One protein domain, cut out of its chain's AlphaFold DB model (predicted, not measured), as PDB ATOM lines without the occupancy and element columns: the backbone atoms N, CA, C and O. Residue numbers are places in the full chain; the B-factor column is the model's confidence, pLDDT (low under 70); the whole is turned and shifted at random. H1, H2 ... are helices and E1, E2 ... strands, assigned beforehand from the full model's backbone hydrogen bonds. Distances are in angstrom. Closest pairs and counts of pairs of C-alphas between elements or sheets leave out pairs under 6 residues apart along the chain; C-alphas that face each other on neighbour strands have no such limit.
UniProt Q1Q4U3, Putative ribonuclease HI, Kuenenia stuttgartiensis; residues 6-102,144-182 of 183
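Overview. This is residues 6 to 102 and 144 to 182 of the 183 residues of the protein "Putative ribonuclease HI" of Kuenenia stuttgartiensis (UniProt Q1Q4U3). A twisted sheet of five strands lies between two long helices, H2 over one face and H4 over the other, with the long hairpin E1 and E2 at its core. The short H3 lies on the same face as H2, the short H1 only grazes the sheet, and residues 81 to 87, at and after the end of H2, stick out. The printed part has 136 residues, with four named helices and five named strands in the order E1 E2 H1 E3 H2 E4 H3 E5 H4. The sheet runs E3 E2 E1 E4 E5 and is mixed, and the class is mixed, helices and strands. The whole is compact, with a radius of gyration of the C-alphas of 15.1 A and spans of 44 by 40 by 30 A.

Arrangement. E1, residues 6 to 15, and E2, residues 20 to 30, form a hairpin, antiparallel at 168 degrees, with N 9 and O 26 within hydrogen-bond range at 2.9 A. H1, residues 39 to 45, only grazes the sheet, with its residues 44 to 45. E3, residues 52 to 56, an edge strand, is antiparallel to E2 at 160 degrees, with N 54 and O 23 at 2.9 A. H2, residues 61 to 82, is on the sheet; its closest C-alphas to E2 are those of Thr 68 and Gly 23, 5.1 A apart. E4, residues 90 to 95, is parallel to E1 at 24 degrees, with N 8 and O 92 at 2.8 A. E3, H2 and E4 make a split strand-helix-strand unit, two strands running the same way with E2 and E1 between them, and its crossover is right-handed. H3, residues 98 to 101, touches residues 62 to 69 of H2 alone, closest at the C-alphas of Ala 100 and Leu 66, 6.2 A. E5, residues 144 to 146, is parallel to E4 at 32 degrees, with N 145 and O 93 at 2.8 A. H4, residues 159 to 181, is on the opposite face from H2, giving three layers, helices on both faces of a sheet; its height over the sheet is 8.1 A, and its closest C-alphas to E1 are those of Arg 171 and Ser 13, 5.3 A. With residues 161 to 162 alone it only just touches H1, with 3 pairs of C-alphas within 8 A, the closest Ile 162 and Phe 42 at 7.2 A. Every O i to N i+4 pair is within hydrogen-bond range in H1 and H4, 15 of 18 are in H2, and H3 is too short for one.

Along the chain. E1 begins at C-alpha 6, (72.669, 86.475, 22.502), and is 30.2 A long; E2 is 33.6 A. H2 begins at C-alpha 61, (52.144, 95.195, 35.671), and is 32.4 A. E4 is 16.6 A. H4 is 33.0 A and ends at C-alpha 181, (44.135, 106.887, 21.159).

Size, cuts and confidence. The two C-alphas farthest apart are those of Lys 17 and Ser 85, 45.7 A. Residues 103 to 143 are not printed, and C-alphas 102 and 144 are 8.6 A apart across this cut. Of the links that are printed whole, E5 to H4 is long, with 12 residues. Mean pLDDT of the printed part is 90.1; residues 80 to 87 and 182 are under 70.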
ATOM      1  N   LEU A   6      73.796  85.582  22.699       92.38
ATOM      2  CA  LEU A   6      72.669  86.475  22.502       92.38
ATOM      3  C   LEU A   6      72.340  87.158  23.824       92.38
ATOM      4  O   LEU A   6      71.991  86.501  24.807       92.38
ATOM      5  N   THR A   7      72.411  88.482  23.832       94.38
ATOM      6  CA  THR A   7      71.919  89.287  24.946       94.38
ATOM      7  C   THR A   7      70.554  89.861  24.594       94.38
ATOM      8  O   THR A   7      70.376  90.441  23.526       94.38
ATOM      9  N   ILE A   8      69.589  89.717  25.498       96.62
ATOM     10  CA  ILE A   8      68.245  90.270  25.365       96.62
ATOM     11  C   ILE A   8      68.001  91.253  26.502       96.62
ATOM     12  O   ILE A   8      68.202  90.928  27.670       96.62
ATOM     13  N   PHE A   9      67.529  92.446  26.178       97.81
ATOM     14  CA  PHE A   9      67.029  93.409  27.154       97.81
ATOM     15  C   PHE A   9      65.516  93.422  27.056       97.81
ATOM     16  O   PHE A   9      65.002  93.624  25.960       97.81
ATOM     17  N   ILE A  10      64.814  93.209  28.166       98.31
ATOM     18  CA  ILE A  10      63.351  93.279  28.206       98.31
ATOM     19  C   ILE A  10      62.911  94.317  29.230       98.31
ATOM     20  O   ILE A  10      63.444  94.358  30.340       98.31
ATOM     21  N   ASP A  11      61.912  95.115  28.875       98.12
ATOM     22  CA  ASP A  11      61.252  96.002  29.825       98.12
ATOM     23  C   ASP A  11      59.779  96.228  29.467       98.12
ATOM     24  O   ASP A  11      59.325  95.946  28.352       98.12
ATOM     25  N   SER A  12      58.999  96.711  30.428       97.81
ATOM     26  CA  SER A  12      57.595  97.019  30.229       97.81
ATOM     27  C   SER A  12      57.135  98.261  30.979       97.81
ATOM     28  O   SER A  12      57.523  98.513  32.112       97.81
ATOM     29  N   SER A  13      56.225  99.013  30.365       98.00
ATOM     30  CA  SER A  13      55.582 100.177  30.968       98.00
ATOM     31  C   SER A  13      54.081  99.946  31.051       98.00
ATOM     32  O   SER A  13      53.453  99.561  30.063       98.00
ATOM     33  N   TYR A  14      53.481 100.198  32.214       98.19
ATOM     34  CA  TYR A  14      52.075  99.901  32.482       98.19
ATOM     35  C   TYR A  14      51.317 101.115  33.030       98.19
ATOM     36  O   TYR A  14      51.756 101.795  33.956       98.19
ATOM     37  N   ASN A  15      50.124 101.359  32.488       97.62
ATOM     38  CA  ASN A  15      49.163 102.332  32.985       97.62
ATOM     39  C   ASN A  15      48.035 101.617  33.761       97.62
ATOM     40  O   ASN A  15      47.159 101.002  33.143       97.62
ATOM     41  N   PRO A  16      47.981 101.740  35.103       95.94
ATOM     42  CA  PRO A  16      46.986 101.042  35.916       95.94
ATOM     43  C   PRO A  16      45.557 101.543  35.712       95.94
ATOM     44  O   PRO A  16      44.632 100.738  35.776       95.94
ATOM     45  N   LYS A  17      45.366 102.842  35.435       94.88
ATOM     46  CA  LYS A  17      44.032 103.426  35.227       94.88
ATOM     47  C   LYS A  17      43.361 102.843  33.984       94.88
ATOM     48  O   LYS A  17      42.165 102.586  33.999       94.88
ATOM     49  N   ARG A  18      44.148 102.610  32.932       93.25
ATOM     50  CA  ARG A  18      43.672 102.085  31.643       93.25
ATOM     51  C   ARG A  18      43.828 100.569  31.501       93.25
ATOM     52  O   ARG A  18      43.366 100.015  30.515       93.25
ATOM     53  N   LYS A  19      44.490  99.899  32.456       96.00
ATOM     54  CA  LYS A  19      44.890  98.480  32.367       96.00
ATOM     55  C   LYS A  19      45.616  98.148  31.056       96.00
ATOM     56  O   LYS A  19      45.466  97.061  30.503       96.00
ATOM     57  N   LEU A  20      46.413  99.098  30.585       97.12
ATOM     58  CA  LEU A  20      47.095  99.098  29.295       97.12
ATOM     59  C   LEU A  20      48.596  99.166  29.544       97.12
ATOM     60  O   LEU A  20      49.033  99.939  30.395       97.12
ATOM     61  N   GLY A  21      49.390  98.426  28.788       98.06
ATOM     62  CA  GLY A  21      50.835  98.556  28.840       98.06
ATOM     63  C   GLY A  21      51.517  98.307  27.509       98.06
ATOM     64  O   GLY A  21      50.887  97.916  26.528       98.06
ATOM     65  N   VAL A  22      52.819  98.551  27.500       98.62
ATOM     66  CA  VAL A  22      53.721  98.233  26.398       98.62
ATOM     67  C   VAL A  22      54.822  97.352  26.947       98.62
ATOM     68  O   VAL A  22      55.449  97.711  27.940       98.62
ATOM     69  N   GLY A  23      55.035  96.207  26.313       98.44
ATOM     70  CA  GLY A  23      56.246  95.415  26.480       98.44
ATOM     71  C   GLY A  23      57.208  95.723  25.344       98.44
ATOM     72  O   GLY A  23      56.767  95.963  24.216       98.44
ATOM     73  N   GLY A  24      58.506  95.713  25.616       98.31
ATOM     74  CA  GLY A  24      59.515  95.827  24.578       98.31
ATOM     75  C   GLY A  24      60.752  95.005  24.874       98.31
ATOM     76  O   GLY A  24      61.074  94.731  26.032       98.31
ATOM     77  N   PHE A  25      61.436  94.608  23.808       98.38
ATOM     78  CA  PHE A  25      62.710  93.925  23.921       98.38
ATOM     79  C   PHE A  25      63.670  94.248  22.779       98.38
ATOM     80  O   PHE A  25      63.261  94.595  21.671       98.38
ATOM     81  N   LEU A  26      64.960  94.098  23.067       97.56
ATOM     82  CA  LEU A  26      66.065  94.231  22.123       97.56
ATOM     83  C   LEU A  26      66.934  92.977  22.187       97.56
ATOM     84  O   LEU A  26      67.368  92.603  23.275       97.56
ATOM     85  N   CYS A  27      67.211  92.371  21.035       94.81
ATOM     86  CA  CYS A  27      68.102  91.221  20.888       94.81
ATOM     87  C   CYS A  27      69.432  91.661  20.268       94.81
ATOM     88  O   CYS A  27      69.431  92.307  19.223       94.81
ATOM     89  N   ILE A  28      70.555  91.282  20.878       92.62
ATOM     90  CA  ILE A  28      71.902  91.658  20.440       92.62
ATOM     91  C   ILE A  28      72.773  90.400  20.343       92.62
ATOM     92  O   ILE A  28      73.183  89.865  21.380       92.62
ATOM     93  N   PRO A  29      73.029  89.876  19.131       90.56
ATOM     94  CA  PRO A  29      74.001  88.810  18.933       90.56
ATOM     95  C   PRO A  29      75.423  89.368  19.050       90.56
ATOM     96  O   PRO A  29      75.707  90.450  18.543       90.56
ATOM     97  N   HIS A  30      76.319  88.635  19.707       88.06
ATOM     98  CA  HIS A  30      77.704  89.059  19.913       88.06
ATOM     99  C   HIS A  30      78.638  87.869  20.183       88.06
ATOM    100  O   HIS A  30      78.183  86.740  20.415       88.06
ATOM    101  N   ASN A  31      79.953  88.108  20.171       86.56
ATOM    102  CA  ASN A  31      80.920  87.067  20.522       86.56
ATOM    103  C   ASN A  31      81.042  86.906  22.051       86.56
ATOM    104  O   ASN A  31      80.838  87.861  22.810       86.56
ATOM    105  N   PRO A  32      81.410  85.710  22.539       81.25
ATOM    106  CA  PRO A  32      81.684  85.470  23.947       81.25
ATOM    107  C   PRO A  32      82.713  86.452  24.507       81.25
ATOM    108  O   PRO A  32      83.756  86.682  23.905       81.25
ATOM    109  N   GLY A  33      82.431  86.994  25.692       78.62
ATOM    110  CA  GLY A  33      83.313  87.948  26.369       78.62
ATOM    111  C   GLY A  33      83.142  89.402  25.924       78.62
ATOM    112  O   GLY A  33      83.626  90.290  26.620       78.62
ATOM    113  N   GLU A  34      82.410  89.673  24.839       83.44
ATOM    114  CA  GLU A  34      82.048  91.043  24.480       83.44
ATOM    115  C   GLU A  34      81.002  91.591  25.457       83.44
ATOM    116  O   GLU A  34      79.964  90.976  25.716       83.44
ATOM    117  N   THR A  35      81.280  92.777  25.989       77.06
ATOM    118  CA  THR A  35      80.340  93.571  26.779       77.06
ATOM    119  C   THR A  35      80.437  95.015  26.321       77.06
ATOM    120  O   THR A  35      81.562  95.484  26.132       77.06
ATOM    121  N   PRO A  36      79.327  95.756  26.193       80.56
ATOM    122  CA  PRO A  36      79.393  97.168  25.859       80.56
ATOM    123  C   PRO A  36      80.117  97.867  27.013       80.56
ATOM    124  O   PRO A  36      79.601  97.917  28.121       80.56
ATOM    125  N   ALA A  37      81.350  98.318  26.801       79.38
ATOM    126  CA  ALA A  37      82.175  98.920  27.856       79.38
ATOM    127  C   ALA A  37      82.463 100.403  27.598       79.38
ATOM    128  O   ALA A  37      82.851 101.134  28.506       79.38
ATOM    129  N   ASN A  38      82.255 100.855  26.363       81.56
ATOM    130  CA  ASN A  38      82.506 102.217  25.923       81.56
ATOM    131  C   ASN A  38      81.389 102.700  24.983       81.56
ATOM    132  O   ASN A  38      80.445 101.968  24.672       81.56
ATOM    133  N   LYS A  39      81.502 103.962  24.561       81.25
ATOM    134  CA  LYS A  39      80.511 104.629  23.717       81.25
ATOM    135  C   LYS A  39      80.384 103.982  22.334       81.25
ATOM    136  O   LYS A  39      79.264 103.739  21.901       81.25
ATOM    137  N   ASP A  40      81.500 103.651  21.693       84.25
ATOM    138  CA  ASP A  40      81.506 103.080  20.341       84.25
ATOM    139  C   ASP A  40      80.816 101.708  20.317       84.25
ATOM    140  O   ASP A  40      79.991 101.423  19.451       84.25
ATOM    141  N   MET A  41      81.067 100.873  21.330       83.50
ATOM    142  CA  MET A  41      80.373  99.593  21.490       83.50
ATOM    143  C   MET A  41      78.888  99.773  21.791       83.50
ATOM    144  O   MET A  41      78.077  98.986  21.315       83.50
ATOM    145  N   PHE A  42      78.515 100.790  22.574       86.69
ATOM    146  CA  PHE A  42      77.106 101.105  22.799       86.69
ATOM    147  C   PHE A  42      76.406 101.470  21.482       86.69
ATOM    148  O   PHE A  42      75.335 100.934  21.211       86.69
ATOM    149  N   GLU A  43      77.010 102.328  20.656       86.19
ATOM    150  CA  GLU A  43      76.456 102.726  19.354       86.19
ATOM    151  C   GLU A  43      76.378 101.546  18.372       86.19
ATOM    152  O   GLU A  43      75.442 101.471  17.583       86.19
ATOM    153  N   ALA A  44      77.297 100.581  18.468       86.75
ATOM    154  CA  ALA A  44      77.241  99.341  17.694       86.75
ATOM    155  C   ALA A  44      76.174  98.345  18.187       86.75
ATOM    156  O   ALA A  44      75.761  97.467  17.434       86.75
ATOM    157  N   TRP A  45      75.761  98.429  19.455       89.00
ATOM    158  CA  TRP A  45      74.848  97.469  20.086       89.00
ATOM    159  C   TRP A  45      73.402  97.972  20.143       89.00
ATOM    160  O   TRP A  45      72.465  97.177  20.071       89.00
ATOM    161  N   TYR A  46      73.195  99.280  20.293       92.44
ATOM    162  CA  TYR A  46      71.874  99.857  20.500       92.44
ATOM    163  C   TYR A  46      71.378 100.637  19.282       92.44
ATOM    164  O   TYR A  46      71.841 101.738  18.990       92.44
ATOM    165  N   PHE A  47      70.325 100.105  18.662       92.69
ATOM    166  CA  PHE A  47      69.561 100.775  17.614       92.69
ATOM    167  C   PHE A  47      68.091 100.864  18.047       92.69
ATOM    168  O   PHE A  47      67.469  99.819  18.253       92.69
ATOM    169  N   PRO A  48      67.504 102.071  18.186       92.81
ATOM    170  CA  PRO A  48      66.107 102.230  18.596       92.81
ATOM    171  C   PRO A  48      65.121 101.434  17.733       92.81
ATOM    172  O   PRO A  48      64.208 100.811  18.267       92.81
ATOM    173  N   ASP A  49      65.349 101.391  16.419       94.69
ATOM    174  CA  ASP A  49      64.473 100.701  15.464       94.69
ATOM    175  C   ASP A  49      64.554  99.168  15.565       94.69
ATOM    176  O   ASP A  49      63.663  98.462  15.095       94.69
ATOM    177  N   ALA A  50      65.597  98.638  16.212       95.12
ATOM    178  CA  ALA A  50      65.714  97.212  16.502       95.12
ATOM    179  C   ALA A  50      64.914  96.796  17.750       95.12
ATOM    180  O   ALA A  50      64.738  95.599  17.997       95.12
ATOM    181  N   VAL A  51      64.422  97.755  18.547       97.62
ATOM    182  CA  VAL A  51      63.595  97.459  19.720       97.62
ATOM    183  C   VAL A  51      62.193  97.075  19.259       97.62
ATOM    184  O   VAL A  51      61.410  97.901  18.787       97.62
ATOM    185  N   LYS A  52      61.841  95.804  19.444       98.00
ATOM    186  CA  LYS A  52      60.500  95.295  19.159       98.00
ATOM    187  C   LYS A  52      59.587  95.688  20.321       98.00
ATOM    188  O   LYS A  52      59.882  95.381  21.472       98.00
ATOM    189  N   THR A  53      58.461  96.342  20.035       98.19
ATOM    190  CA  THR A  53      57.463  96.738  21.050       98.19
ATOM    191  C   THR A  53      56.065  96.221  20.734       98.19
ATOM    192  O   THR A  53      55.690  96.141  19.566       98.19
ATOM    193  N   ARG A  54      55.271  95.928  21.766       97.75
ATOM    194  CA  ARG A  54      53.892  95.448  21.637       97.75
ATOM    195  C   ARG A  54      52.988  96.085  22.687       97.75
ATOM    196  O   ARG A  54      53.294  96.051  23.878       97.75
ATOM    197  N   ILE A  55      51.852  96.618  22.237       97.94
ATOM    198  CA  ILE A  55      50.771  97.090  23.108       97.94
ATOM    199  C   ILE A  55      50.005  95.884  23.665       97.94
ATOM    200  O   ILE A  55      49.714  94.931  22.939       97.94
ATOM    201  N   VAL A  56      49.657  95.928  24.950       97.69
ATOM    202  CA  VAL A  56      48.846  94.906  25.615       97.69
ATOM    203  C   VAL A  56      47.764  95.567  26.460       97.69
ATOM    204  O   VAL A  56      48.042  96.336  27.382       97.69
ATOM    205  N   GLU A  57      46.518  95.225  26.166       96.31
ATOM    206  CA  GLU A  57      45.334  95.688  26.886       96.31
ATOM    207  C   GLU A  57      44.888  94.682  27.952       96.31
ATOM    208  O   GLU A  57      45.258  93.507  27.928       96.31
ATOM    209  N   ASN A  58      44.075  95.147  28.904       95.69
ATOM    210  CA  ASN A  58      43.471  94.338  29.967       95.69
ATOM    211  C   ASN A  58      44.468  93.487  30.775       95.69
ATOM    212  O   ASN A  58      44.158  92.388  31.244       95.69
ATOM    213  N   THR A  59      45.672  94.014  30.985       96.44
ATOM    214  CA  THR A  59      46.748  93.325  31.702       96.44
ATOM    215  C   THR A  59      46.952  93.898  33.112       96.44
ATOM    216  O   THR A  59      46.133  94.649  33.642       96.44
ATOM    217  N   THR A  60      48.023  93.478  33.774       96.88
ATOM    218  CA  THR A  60      48.549  94.068  35.016       96.88
ATOM    219  C   THR A  60      50.051  94.187  34.894       96.88
ATOM    220  O   THR A  60      50.618  93.441  34.105       96.88
ATOM    221  N   ASN A  61      50.692  95.015  35.721       95.75
ATOM    222  CA  ASN A  61      52.144  95.195  35.671       95.75
ATOM    223  C   ASN A  61      52.914  93.862  35.640       95.75
ATOM    224  O   ASN A  61      53.586  93.556  34.667       95.75
ATOM    225  N   THR A  62      52.694  92.993  36.631       96.38
ATOM    226  CA  THR A  62      53.396  91.700  36.701       96.38
ATOM    227  C   THR A  62      53.068  90.774  35.535       96.38
ATOM    228  O   THR A  62      53.918  90.018  35.079       96.38
ATOM    229  N   ARG A  63      51.821  90.786  35.052       97.81
ATOM    230  CA  ARG A  63      51.447  89.957  33.901       97.81
ATOM    231  C   ARG A  63      52.113  90.472  32.627       97.81
ATOM    232  O   ARG A  63      52.595  89.654  31.860       97.81
ATOM    233  N   LEU A  64      52.181  91.787  32.442       98.38
ATOM    234  CA  LEU A  64      52.863  92.421  31.320       98.38
ATOM    235  C   LEU A  64      54.362  92.107  31.328       98.38
ATOM    236  O   LEU A  64      54.871  91.675  30.305       98.38
ATOM    237  N   GLU A  65      55.039  92.236  32.471       97.81
ATOM    238  CA  GLU A  65      56.461  91.882  32.614       97.81
ATOM    239  C   GLU A  65      56.724  90.433  32.152       97.81
ATOM    240  O   GLU A  65      57.637  90.169  31.368       97.81
ATOM    241  N   LEU A  66      55.870  89.493  32.571       98.19
ATOM    242  CA  LEU A  66      55.952  88.086  32.166       98.19
ATOM    243  C   LEU A  66      55.584  87.864  30.691       98.19
ATOM    244  O   LEU A  66      56.205  87.037  30.030       98.19
ATOM    245  N   GLN A  67      54.595  88.590  30.163       98.25
ATOM    246  CA  GLN A  67      54.233  88.547  28.742       98.25
ATOM    247  C   GLN A  67      55.374  89.060  27.861       98.25
ATOM    248  O   GLN A  67      55.594  88.500  26.793       98.25
ATOM    249  N   THR A  68      56.115  90.078  28.300       98.44
ATOM    250  CA  THR A  68      57.291  90.587  27.582       98.44
ATOM    251  C   THR A  68      58.410  89.549  27.556       98.44
ATOM    252  O   THR A  68      58.984  89.317  26.495       98.44
ATOM    253  N   LEU A  69      58.685  88.875  28.683       98.38
ATOM    254  CA  LEU A  69      59.643  87.763  28.717       98.38
ATOM    255  C   LEU A  69      59.219  86.630  27.775       98.38
ATOM    256  O   LEU A  69      60.022  86.172  26.968       98.38
ATOM    257  N   LEU A  70      57.957  86.198  27.864       98.06
ATOM    258  CA  LEU A  70      57.410  85.157  26.996       98.06
ATOM    259  C   LEU A  70      57.566  85.540  25.519       98.06
ATOM    260  O   LEU A  70      58.093  84.757  24.737       98.06
ATOM    261  N   TRP A  71      57.194  86.767  25.159       98.00
ATOM    262  CA  TRP A  71      57.269  87.250  23.784       98.00
ATOM    263  C   TRP A  71      58.706  87.306  23.244       98.00
ATOM    264  O   TRP A  71      58.949  86.955  22.085       98.00
ATOM    265  N   ALA A  72      59.670  87.705  24.076       96.81
ATOM    266  CA  ALA A  72      61.078  87.689  23.700       96.81
ATOM    267  C   ALA A  72      61.576  86.260  23.423       96.81
ATOM    268  O   ALA A  72      62.274  86.047  22.436       96.81
ATOM    269  N   LEU A  73      61.178  85.281  24.246       95.50
ATOM    270  CA  LEU A  73      61.536  83.870  24.063       95.50
ATOM    271  C   LEU A  73      60.866  83.252  22.826       95.50
ATOM    272  O   LEU A  73      61.543  82.613  22.030       95.50
ATOM    273  N   GLU A  74      59.569  83.489  22.615       94.81
ATOM    274  CA  GLU A  74      58.835  83.019  21.424       94.81
ATOM    275  C   GLU A  74      59.458  83.549  20.125       94.81
ATOM    276  O   GLU A  74      59.502  82.858  19.105       94.81
ATOM    277  N   SER A  75      59.987  84.775  20.164       91.69
ATOM    278  CA  SER A  75      60.666  85.378  19.016       91.69
ATOM    279  C   SER A  75      61.951  84.636  18.633       91.69
ATOM    280  O   SER A  75      62.315  84.649  17.460       91.69
ATOM    281  N   LEU A  76      62.606  83.945  19.575       88.50
ATOM    282  CA  LEU A  76      63.779  83.113  19.285       88.50
ATOM    283  C   LEU A  76      63.398  81.857  18.498       88.50
ATOM    284  O   LEU A  76      64.093  81.494  17.551       88.50
ATOM    285  N   THR A  77      62.276  81.218  18.840       81.62
ATOM    286  CA  THR A  77      61.773  80.038  18.119       81.62
ATOM    287  C   THR A  77      61.472  80.377  16.656       81.62
ATOM    288  O   THR A  77      61.856  79.635  15.750       81.62
ATOM    289  N   LEU A  78      60.846  81.533  16.405       75.19
ATOM    290  CA  LEU A  78      60.543  82.017  15.050       75.19
ATOM    291  C   LEU A  78      61.807  82.320  14.230       75.19
ATOM    292  O   LEU A  78      61.837  82.085  13.020       75.19
ATOM    293  N   GLU A  79      62.856  82.835  14.868       70.69
ATOM    294  CA  GLU A  79      64.135  83.099  14.205       70.69
ATOM    295  C   GLU A  79      64.892  81.792  13.897       70.69
ATOM    296  O   GLU A  79      65.435  81.648  12.798       70.69
ATOM    297  N   ASN A  80      64.841  80.799  14.792       63.16
ATOM    298  CA  ASN A  80      65.459  79.482  14.599       63.16
ATOM    299  C   ASN A  80      64.795  78.654  13.488       63.16
ATOM    300  O   ASN A  80      65.495  77.979  12.735       63.16
ATOM    301  N   GLY A  81      63.468  78.735  13.334       55.56
ATOM    302  CA  GLY A  81      62.748  78.053  12.248       55.56
ATOM    303  C   GLY A  81      63.154  78.524  10.845       55.56
ATOM    304  O   GLY A  81      63.057  77.760   9.888       55.56
ATOM    305  N   ASN A  82      63.670  79.754  10.729       51.38
ATOM    306  CA  ASN A  82      64.153  80.341   9.475       51.38
ATOM    307  C   ASN A  82      65.675  80.197   9.277       51.38
ATOM    308  O   ASN A  82      66.176  80.378   8.168       51.38
ATOM    309  N   LYS A  83      66.423  79.885  10.343       50.75
ATOM    310  CA  LYS A  83      67.886  79.745  10.358       50.75
ATOM    311  C   LYS A  83      68.276  78.494  11.143       50.75
ATOM    312  O   LYS A  83      68.922  78.575  12.184       50.75
ATOM    313  N   ALA A  84      67.885  77.326  10.635       44.22
ATOM    314  CA  ALA A  84      68.052  76.030  11.300       44.22
ATOM    315  C   ALA A  84      69.515  75.627  11.630       44.22
ATOM    316  O   ALA A  84      69.734  74.561  12.202       44.22
ATOM    317  N   SER A  85      70.523  76.438  11.287       45.28
ATOM    318  CA  SER A  85      71.948  76.106  11.419       45.28
ATOM    319  C   SER A  85      72.726  76.876  12.495       45.28
ATOM    320  O   SER A  85      73.848  76.475  12.800       45.28
ATOM    321  N   GLU A  86      72.181  77.926  13.119       55.31
ATOM    322  CA  GLU A  86      72.907  78.699  14.145       55.31
ATOM    323  C   GLU A  86      72.276  78.546  15.529       55.31
ATOM    324  O   GLU A  86      71.628  79.452  16.054       55.31
ATOM    325  N   LYS A  87      72.492  77.386  16.158       62.34
ATOM    326  CA  LYS A  87      72.162  77.220  17.574       62.34
ATOM    327  C   LYS A  87      73.003  78.215  18.387       62.34
ATOM    328  O   LYS A  87      74.230  78.154  18.359       62.34
ATOM    329  N   ARG A  88      72.346  79.149  19.080       72.44
ATOM    330  CA  ARG A  88      73.015  80.049  20.031       72.44
ATOM    331  C   ARG A  88      73.488  79.232  21.227       72.44
ATOM    332  O   ARG A  88      72.713  78.452  21.778       72.44
ATOM    333  N   ASP A  89      74.739  79.418  21.629       78.81
ATOM    334  CA  ASP A  89      75.310  78.657  22.744       78.81
ATOM    335  C   ASP A  89      74.884  79.236  24.093       78.81
ATOM    336  O   ASP A  89      74.729  78.495  25.063       78.81
ATOM    337  N   PHE A  90      74.686  80.558  24.162       89.44
ATOM    338  CA  PHE A  90      74.340  81.246  25.403       89.44
ATOM    339  C   PHE A  90      73.344  82.376  25.162       89.44
ATOM    340  O   PHE A  90      73.587  83.274  24.357       89.44
ATOM    341  N   ILE A  91      72.249  82.365  25.922       93.75
ATOM    342  CA  ILE A  91      71.249  83.434  25.941       93.75
ATOM    343  C   ILE A  91      71.265  84.072  27.330       93.75
ATOM    344  O   ILE A  91      71.106  83.380  28.333       93.75
ATOM    345  N   THR A  92      71.452  85.388  27.401       95.38
ATOM    346  CA  THR A  92      71.352  86.168  28.645       95.38
ATOM    347  C   THR A  92      70.242  87.196  28.511       95.38
ATOM    348  O   THR A  92      70.225  87.954  27.550       95.38
ATOM    349  N   ILE A  93      69.326  87.243  29.473       97.44
ATOM    350  CA  ILE A  93      68.181  88.155  29.464       97.44
ATOM    351  C   ILE A  93      68.281  89.093  30.667       97.44
ATOM    352  O   ILE A  93      68.263  88.642  31.813       97.44
ATOM    353  N   TYR A  94      68.358  90.396  30.409       97.69
ATOM    354  CA  TYR A  94      68.386  91.452  31.417       97.69
ATOM    355  C   TYR A  94      66.996  92.049  31.625       97.69
ATOM    356  O   TYR A  94      66.328  92.445  30.669       97.69
ATOM    357  N   THR A  95      66.586  92.144  32.888       97.75
ATOM    358  CA  THR A  95      65.324  92.765  33.308       97.75
ATOM    359  C   THR A  95      65.420  93.261  34.747       97.75
ATOM    360  O   THR A  95      66.161  92.694  35.552       97.75
ATOM    361  N   ASP A  96      64.671  94.296  35.108       96.31
ATOM    362  CA  ASP A  96      64.511  94.718  36.503       96.31
ATOM    363  C   ASP A  96      63.315  94.037  37.204       96.31
ATOM    364  O   ASP A  96      63.159  94.151  38.428       96.31
ATOM    365  N   CYS A  97      62.537  93.229  36.473       95.38
ATOM    366  CA  CYS A  97      61.445  92.425  37.006       95.38
ATOM    367  C   CYS A  97      61.972  91.239  37.830       95.38
ATOM    368  O   CYS A  97      62.271  90.157  37.314       95.38
ATOM    369  N   ARG A  98      62.000  91.396  39.157       94.50
ATOM    370  CA  ARG A  98      62.336  90.296  40.082       94.50
ATOM    371  C   ARG A  98      61.423  89.083  39.915       94.50
ATOM    372  O   ARG A  98      61.893  87.957  39.986       94.50
ATOM    373  N   THR A  99      60.133  89.299  39.636       93.81
ATOM    374  CA  THR A  99      59.182  88.189  39.456       93.81
ATOM    375  C   THR A  99      59.594  87.265  38.312       93.81
ATOM    376  O   THR A  99      59.450  86.054  38.455       93.81
ATOM    377  N   ALA A 100      60.095  87.824  37.208       95.00
ATOM    378  CA  ALA A 100      60.594  87.062  36.074       95.00
ATOM    379  C   ALA A 100      61.887  86.319  36.436       95.00
ATOM    380  O   ALA A 100      61.971  85.115  36.210       95.00
ATOM    381  N   VAL A 101      62.854  87.001  37.060       97.19
ATOM    382  CA  VAL A 101      64.153  86.417  37.451       97.19
ATOM    383  C   VAL A 101      63.996  85.269  38.451       97.19
ATOM    384  O   VAL A 101      64.657  84.243  38.316       97.19
ATOM    385  N   ASP A 102      63.082  85.397  39.412       96.75
ATOM    386  CA  ASP A 102      62.842  84.382  40.443       96.75
ATOM    387  C   ASP A 102      61.934  83.237  39.958       96.75
ATOM    388  O   ASP A 102      61.756  82.234  40.660       96.75
ATOM    389  N   LEU A 144      68.659  84.388  33.202       96.94
ATOM    390  CA  LEU A 144      68.008  85.625  33.643       96.94
ATOM    391  C   LEU A 144      68.919  86.396  34.603       96.94
ATOM    392  O   LEU A 144      69.406  85.846  35.590       96.94
ATOM    393  N   VAL A 145      69.140  87.677  34.320       96.69
ATOM    394  CA  VAL A 145      69.954  88.578  35.137       96.69
ATOM    395  C   VAL A 145      69.095  89.746  35.589       96.69
ATOM    396  O   VAL A 145      68.626  90.546  34.778       96.69
ATOM    397  N   TRP A 146      68.917  89.856  36.906       97.00
ATOM    398  CA  TRP A 146      68.302  91.039  37.485       97.00
ATOM    399  C   TRP A 146      69.245  92.233  37.346       97.00
ATOM    400  O   TRP A 146      70.402  92.169  37.766       97.00
ATOM    401  N   ILE A 147      68.739  93.331  36.798       93.88
ATOM    402  CA  ILE A 147      69.444  94.606  36.723       93.88
ATOM    403  C   ILE A 147      68.679  95.665  37.511       93.88
ATOM    404  O   ILE A 147      67.452  95.662  37.580       93.88
ATOM    405  N   LYS A 148      69.402  96.593  38.141       90.31
ATOM    406  CA  LYS A 148      68.766  97.701  38.852       90.31
ATOM    407  C   LYS A 148      68.140  98.681  37.852       90.31
ATOM    408  O   LYS A 148      68.858  99.395  37.143       90.31
ATOM    409  N   GLY A 149      66.811  98.753  37.857       84.75
ATOM    410  CA  GLY A 149      66.048  99.760  37.127       84.75
ATOM    411  C   GLY A 149      66.361 101.189  37.584       84.75
ATOM    412  O   GLY A 149      66.862 101.421  38.687       84.75
ATOM    413  N   HIS A 150      66.091 102.157  36.708       82.50
ATOM    414  CA  HIS A 150      66.230 103.596  36.981       82.50
ATOM    415  C   HIS A 150      67.599 104.035  37.539       82.50
ATOM    416  O   HIS A 150      67.696 104.956  38.353       82.50
ATOM    417  N   THR A 151      68.679 103.405  37.073       82.69
ATOM    418  CA  THR A 151      70.052 103.782  37.441       82.69
ATOM    419  C   THR A 151      70.333 105.255  37.054       82.69
ATOM    420  O   THR A 151      69.932 105.675  35.955       82.69
ATOM    421  N   PRO A 152      70.977 106.076  37.914       84.69
ATOM    422  CA  PRO A 152      71.311 107.469  37.596       84.69
ATOM    423  C   PRO A 152      72.174 107.578  36.339       84.69
ATOM    424  O   PRO A 152      73.017 106.723  36.100       84.69
ATOM    425  N   LYS A 153      72.007 108.643  35.542       82.12
ATOM    426  CA  LYS A 153      72.674 108.780  34.229       82.12
ATOM    427  C   LYS A 153      74.196 108.599  34.293       82.12
ATOM    428  O   LYS A 153      74.754 107.956  33.418       82.12
ATOM    429  N   LYS A 154      74.834 109.133  35.338       83.88
ATOM    430  CA  LYS A 154      76.284 109.029  35.576       83.88
ATOM    431  C   LYS A 154      76.784 107.598  35.827       83.88
ATOM    432  O   LYS A 154      77.946 107.323  35.571       83.88
ATOM    433  N   ASP A 155      75.903 106.710  36.284       80.81
ATOM    434  CA  ASP A 155      76.233 105.330  36.655       80.81
ATOM    435  C   ASP A 155      75.790 104.334  35.560       80.81
ATOM    436  O   ASP A 155      75.920 103.120  35.707       80.81
ATOM    437  N   ARG A 156      75.235 104.836  34.444       84.81
ATOM    438  CA  ARG A 156      74.831 104.023  33.292       84.81
ATOM    439  C   ARG A 156      76.040 103.745  32.414       84.81
ATOM    440  O   ARG A 156      76.345 104.515  31.510       84.81
ATOM    441  N   VAL A 157      76.682 102.617  32.665       83.81
ATOM    442  CA  VAL A 157      77.731 102.064  31.809       83.81
ATOM    443  C   VAL A 157      77.323 100.689  31.300       83.81
ATOM    444  O   VAL A 157      76.634  99.923  31.982       83.81
ATOM    445  N   GLY A 158      77.706 100.402  30.062       88.25
ATOM    446  CA  GLY A 158      77.459  99.128  29.410       88.25
ATOM    447  C   GLY A 158      76.009  98.679  29.390       88.25
ATOM    448  O   GLY A 158      75.141  99.375  28.862       88.25
ATOM    449  N   VAL A 159      75.729  97.507  29.966       91.44
ATOM    450  CA  VAL A 159      74.381  96.916  29.962       91.44
ATOM    451  C   VAL A 159      73.340  97.825  30.625       91.44
ATOM    452  O   VAL A 159      72.198  97.867  30.178       91.44
ATOM    453  N   HIS A 160      73.729  98.626  31.629       92.12
ATOM    454  CA  HIS A 160      72.827  99.596  32.261       92.12
ATOM    455  C   HIS A 160      72.436 100.732  31.315       92.12
ATOM    456  O   HIS A 160      71.326 101.262  31.420       92.12
ATOM    457  N   GLN A 161      73.334 101.119  30.407       93.06
ATOM    458  CA  GLN A 161      73.054 102.146  29.414       93.06
ATOM    459  C   GLN A 161      72.032 101.635  28.399       93.06
ATOM    460  O   GLN A 161      70.997 102.274  28.232       93.06
ATOM    461  N   ILE A 162      72.254 100.450  27.818       94.56
ATOM    462  CA  ILE A 162      71.319  99.832  26.862       94.56
ATOM    463  C   ILE A 162      69.955  99.581  27.512       94.56
ATOM    464  O   ILE A 162      68.932  99.986  26.965       94.56
ATOM    465  N   PHE A 163      69.931  98.994  28.712       95.88
ATOM    466  CA  PHE A 163      68.684  98.749  29.439       95.88
ATOM    467  C   PHE A 163      67.887 100.042  29.668       95.88
ATOM    468  O   PHE A 163      66.684 100.082  29.430       95.88
ATOM    469  N   SER A 164      68.561 101.126  30.069       95.19
ATOM    470  CA  SER A 164      67.902 102.419  30.293       95.19
ATOM    471  C   SER A 164      67.293 103.013  29.020       95.19
ATOM    472  O   SER A 164      66.322 103.765  29.100       95.19
ATOM    473  N   GLU A 165      67.875 102.722  27.859       96.06
ATOM    474  CA  GLU A 165      67.356 103.175  26.571       96.06
ATOM    475  C   GLU A 165      66.138 102.364  26.124       96.06
ATOM    476  O   GLU A 165      65.151 102.955  25.681       96.06
ATOM    477  N   VAL A 166      66.150 101.047  26.347       97.31
ATOM    478  CA  VAL A 166      64.974 100.185  26.149       97.31
ATOM    479  C   VAL A 166      63.819 100.628  27.058       97.31
ATOM    480  O   VAL A 166      62.724 100.874  26.552       97.31
ATOM    481  N   ASP A 167      64.065 100.851  28.356       97.06
ATOM    482  CA  ASP A 167      63.070 101.387  29.308       97.06
ATOM    483  C   ASP A 167      62.477 102.716  28.825       97.06
ATOM    484  O   ASP A 167      61.258 102.913  28.745       97.06
ATOM    485  N   ARG A 168      63.349 103.654  28.436       96.75
ATOM    486  CA  ARG A 168      62.934 104.962  27.922       96.75
ATOM    487  C   ARG A 168      62.045 104.821  26.687       96.75
ATOM    488  O   ARG A 168      61.018 105.499  26.610       96.75
ATOM    489  N   LEU A 169      62.424 103.966  25.739       98.19
ATOM    490  CA  LEU A 169      61.676 103.740  24.505       98.19
ATOM    491  C   LEU A 169      60.294 103.151  24.800       98.19
ATOM    492  O   LEU A 169      59.291 103.698  24.340       98.19
ATOM    493  N   VAL A 170      60.216 102.112  25.633       98.00
ATOM    494  CA  VAL A 170      58.954 101.466  26.024       98.00
ATOM    495  C   VAL A 170      58.018 102.447  26.739       98.00
ATOM    496  O   VAL A 170      56.829 102.536  26.412       98.00
ATOM    497  N   ARG A 171      58.540 103.256  27.673       97.62
ATOM    498  CA  ARG A 171      57.753 104.296  28.355       97.62
ATOM    499  C   ARG A 171      57.241 105.367  27.398       97.62
ATOM    500  O   ARG A 171      56.086 105.782  27.521       97.62
ATOM    501  N   ASN A 172      58.072 105.818  26.464       98.06
ATOM    502  CA  ASN A 172      57.676 106.811  25.469       98.06
ATOM    503  C   ASN A 172      56.613 106.259  24.518       98.06
ATOM    504  O   ASN A 172      55.645 106.965  24.238       98.06
ATOM    505  N   HIS A 173      56.731 104.994  24.108       98.06
ATOM    506  CA  HIS A 173      55.724 104.335  23.284       98.06
ATOM    507  C   HIS A 173      54.368 104.310  24.000       98.06
ATOM    508  O   HIS A 173      53.378 104.773  23.435       98.06
ATOM    509  N   LEU A 174      54.307 103.877  25.268       97.94
ATOM    510  CA  LEU A 174      53.046 103.882  26.022       97.94
ATOM    511  C   LEU A 174      52.412 105.279  26.071       97.94
ATOM    512  O   LEU A 174      51.207 105.425  25.864       97.94
ATOM    513  N   ARG A 175      53.217 106.312  26.349       97.44
ATOM    514  CA  ARG A 175      52.746 107.705  26.425       97.44
ATOM    515  C   ARG A 175      52.202 108.190  25.086       97.44
ATOM    516  O   ARG A 175      51.111 108.748  25.057       97.44
ATOM    517  N   ALA A 176      52.935 107.950  24.000       97.00
ATOM    518  CA  ALA A 176      52.525 108.329  22.653       97.00
ATOM    519  C   ALA A 176      51.244 107.601  22.223       97.00
ATOM    520  O   ALA A 176      50.338 108.226  21.676       97.00
ATOM    521  N   TYR A 177      51.132 106.303  22.524       96.44
ATOM    522  CA  TYR A 177      49.924 105.530  22.249       96.44
ATOM    523  C   TYR A 177      48.717 106.124  22.981       96.44
ATOM    524  O   TYR A 177      47.732 106.461  22.334       96.44
ATOM    525  N   ILE A 178      48.823 106.353  24.296       95.94
ATOM    526  CA  ILE A 178      47.740 106.947  25.094       95.94
ATOM    527  C   ILE A 178      47.340 108.326  24.559       95.94
ATOM    528  O   ILE A 178      46.148 108.589  24.432       95.94
ATOM    529  N   ALA A 179      48.311 109.185  24.239       95.00
ATOM    530  CA  ALA A 179      48.043 110.523  23.712       95.00
ATOM    531  C   ALA A 179      47.302 110.489  22.365       95.00
ATOM    532  O   ALA A 179      46.476 111.356  22.100       95.00
ATOM    533  N   ARG A 180      47.571 109.485  21.521       92.81
ATOM    534  CA  ARG A 180      46.938 109.339  20.203       92.81
ATOM    535  C   ARG A 180      45.558 108.687  20.261       92.81
ATOM    536  O   ARG A 180      44.704 109.015  19.447       92.81
ATOM    537  N   THR A 181      45.350 107.722  21.155       87.00
ATOM    538  CA  THR A 181      44.135 106.887  21.159       87.00
ATOM    539  C   THR A 181      43.117 107.285  22.220       87.00
ATOM    540  O   THR A 181      42.013 106.745  22.233       87.00
ATOM    541  N   CYS A 182      43.477 108.168  23.150       69.19
ATOM    542  CA  CYS A 182      42.613 108.586  24.247       69.19
ATOM    543  C   CYS A 182      42.828 110.076  24.588       69.19
ATOM    544  O   CYS A 182      43.397 110.342  25.657       69.19
TER     545      CYS A 182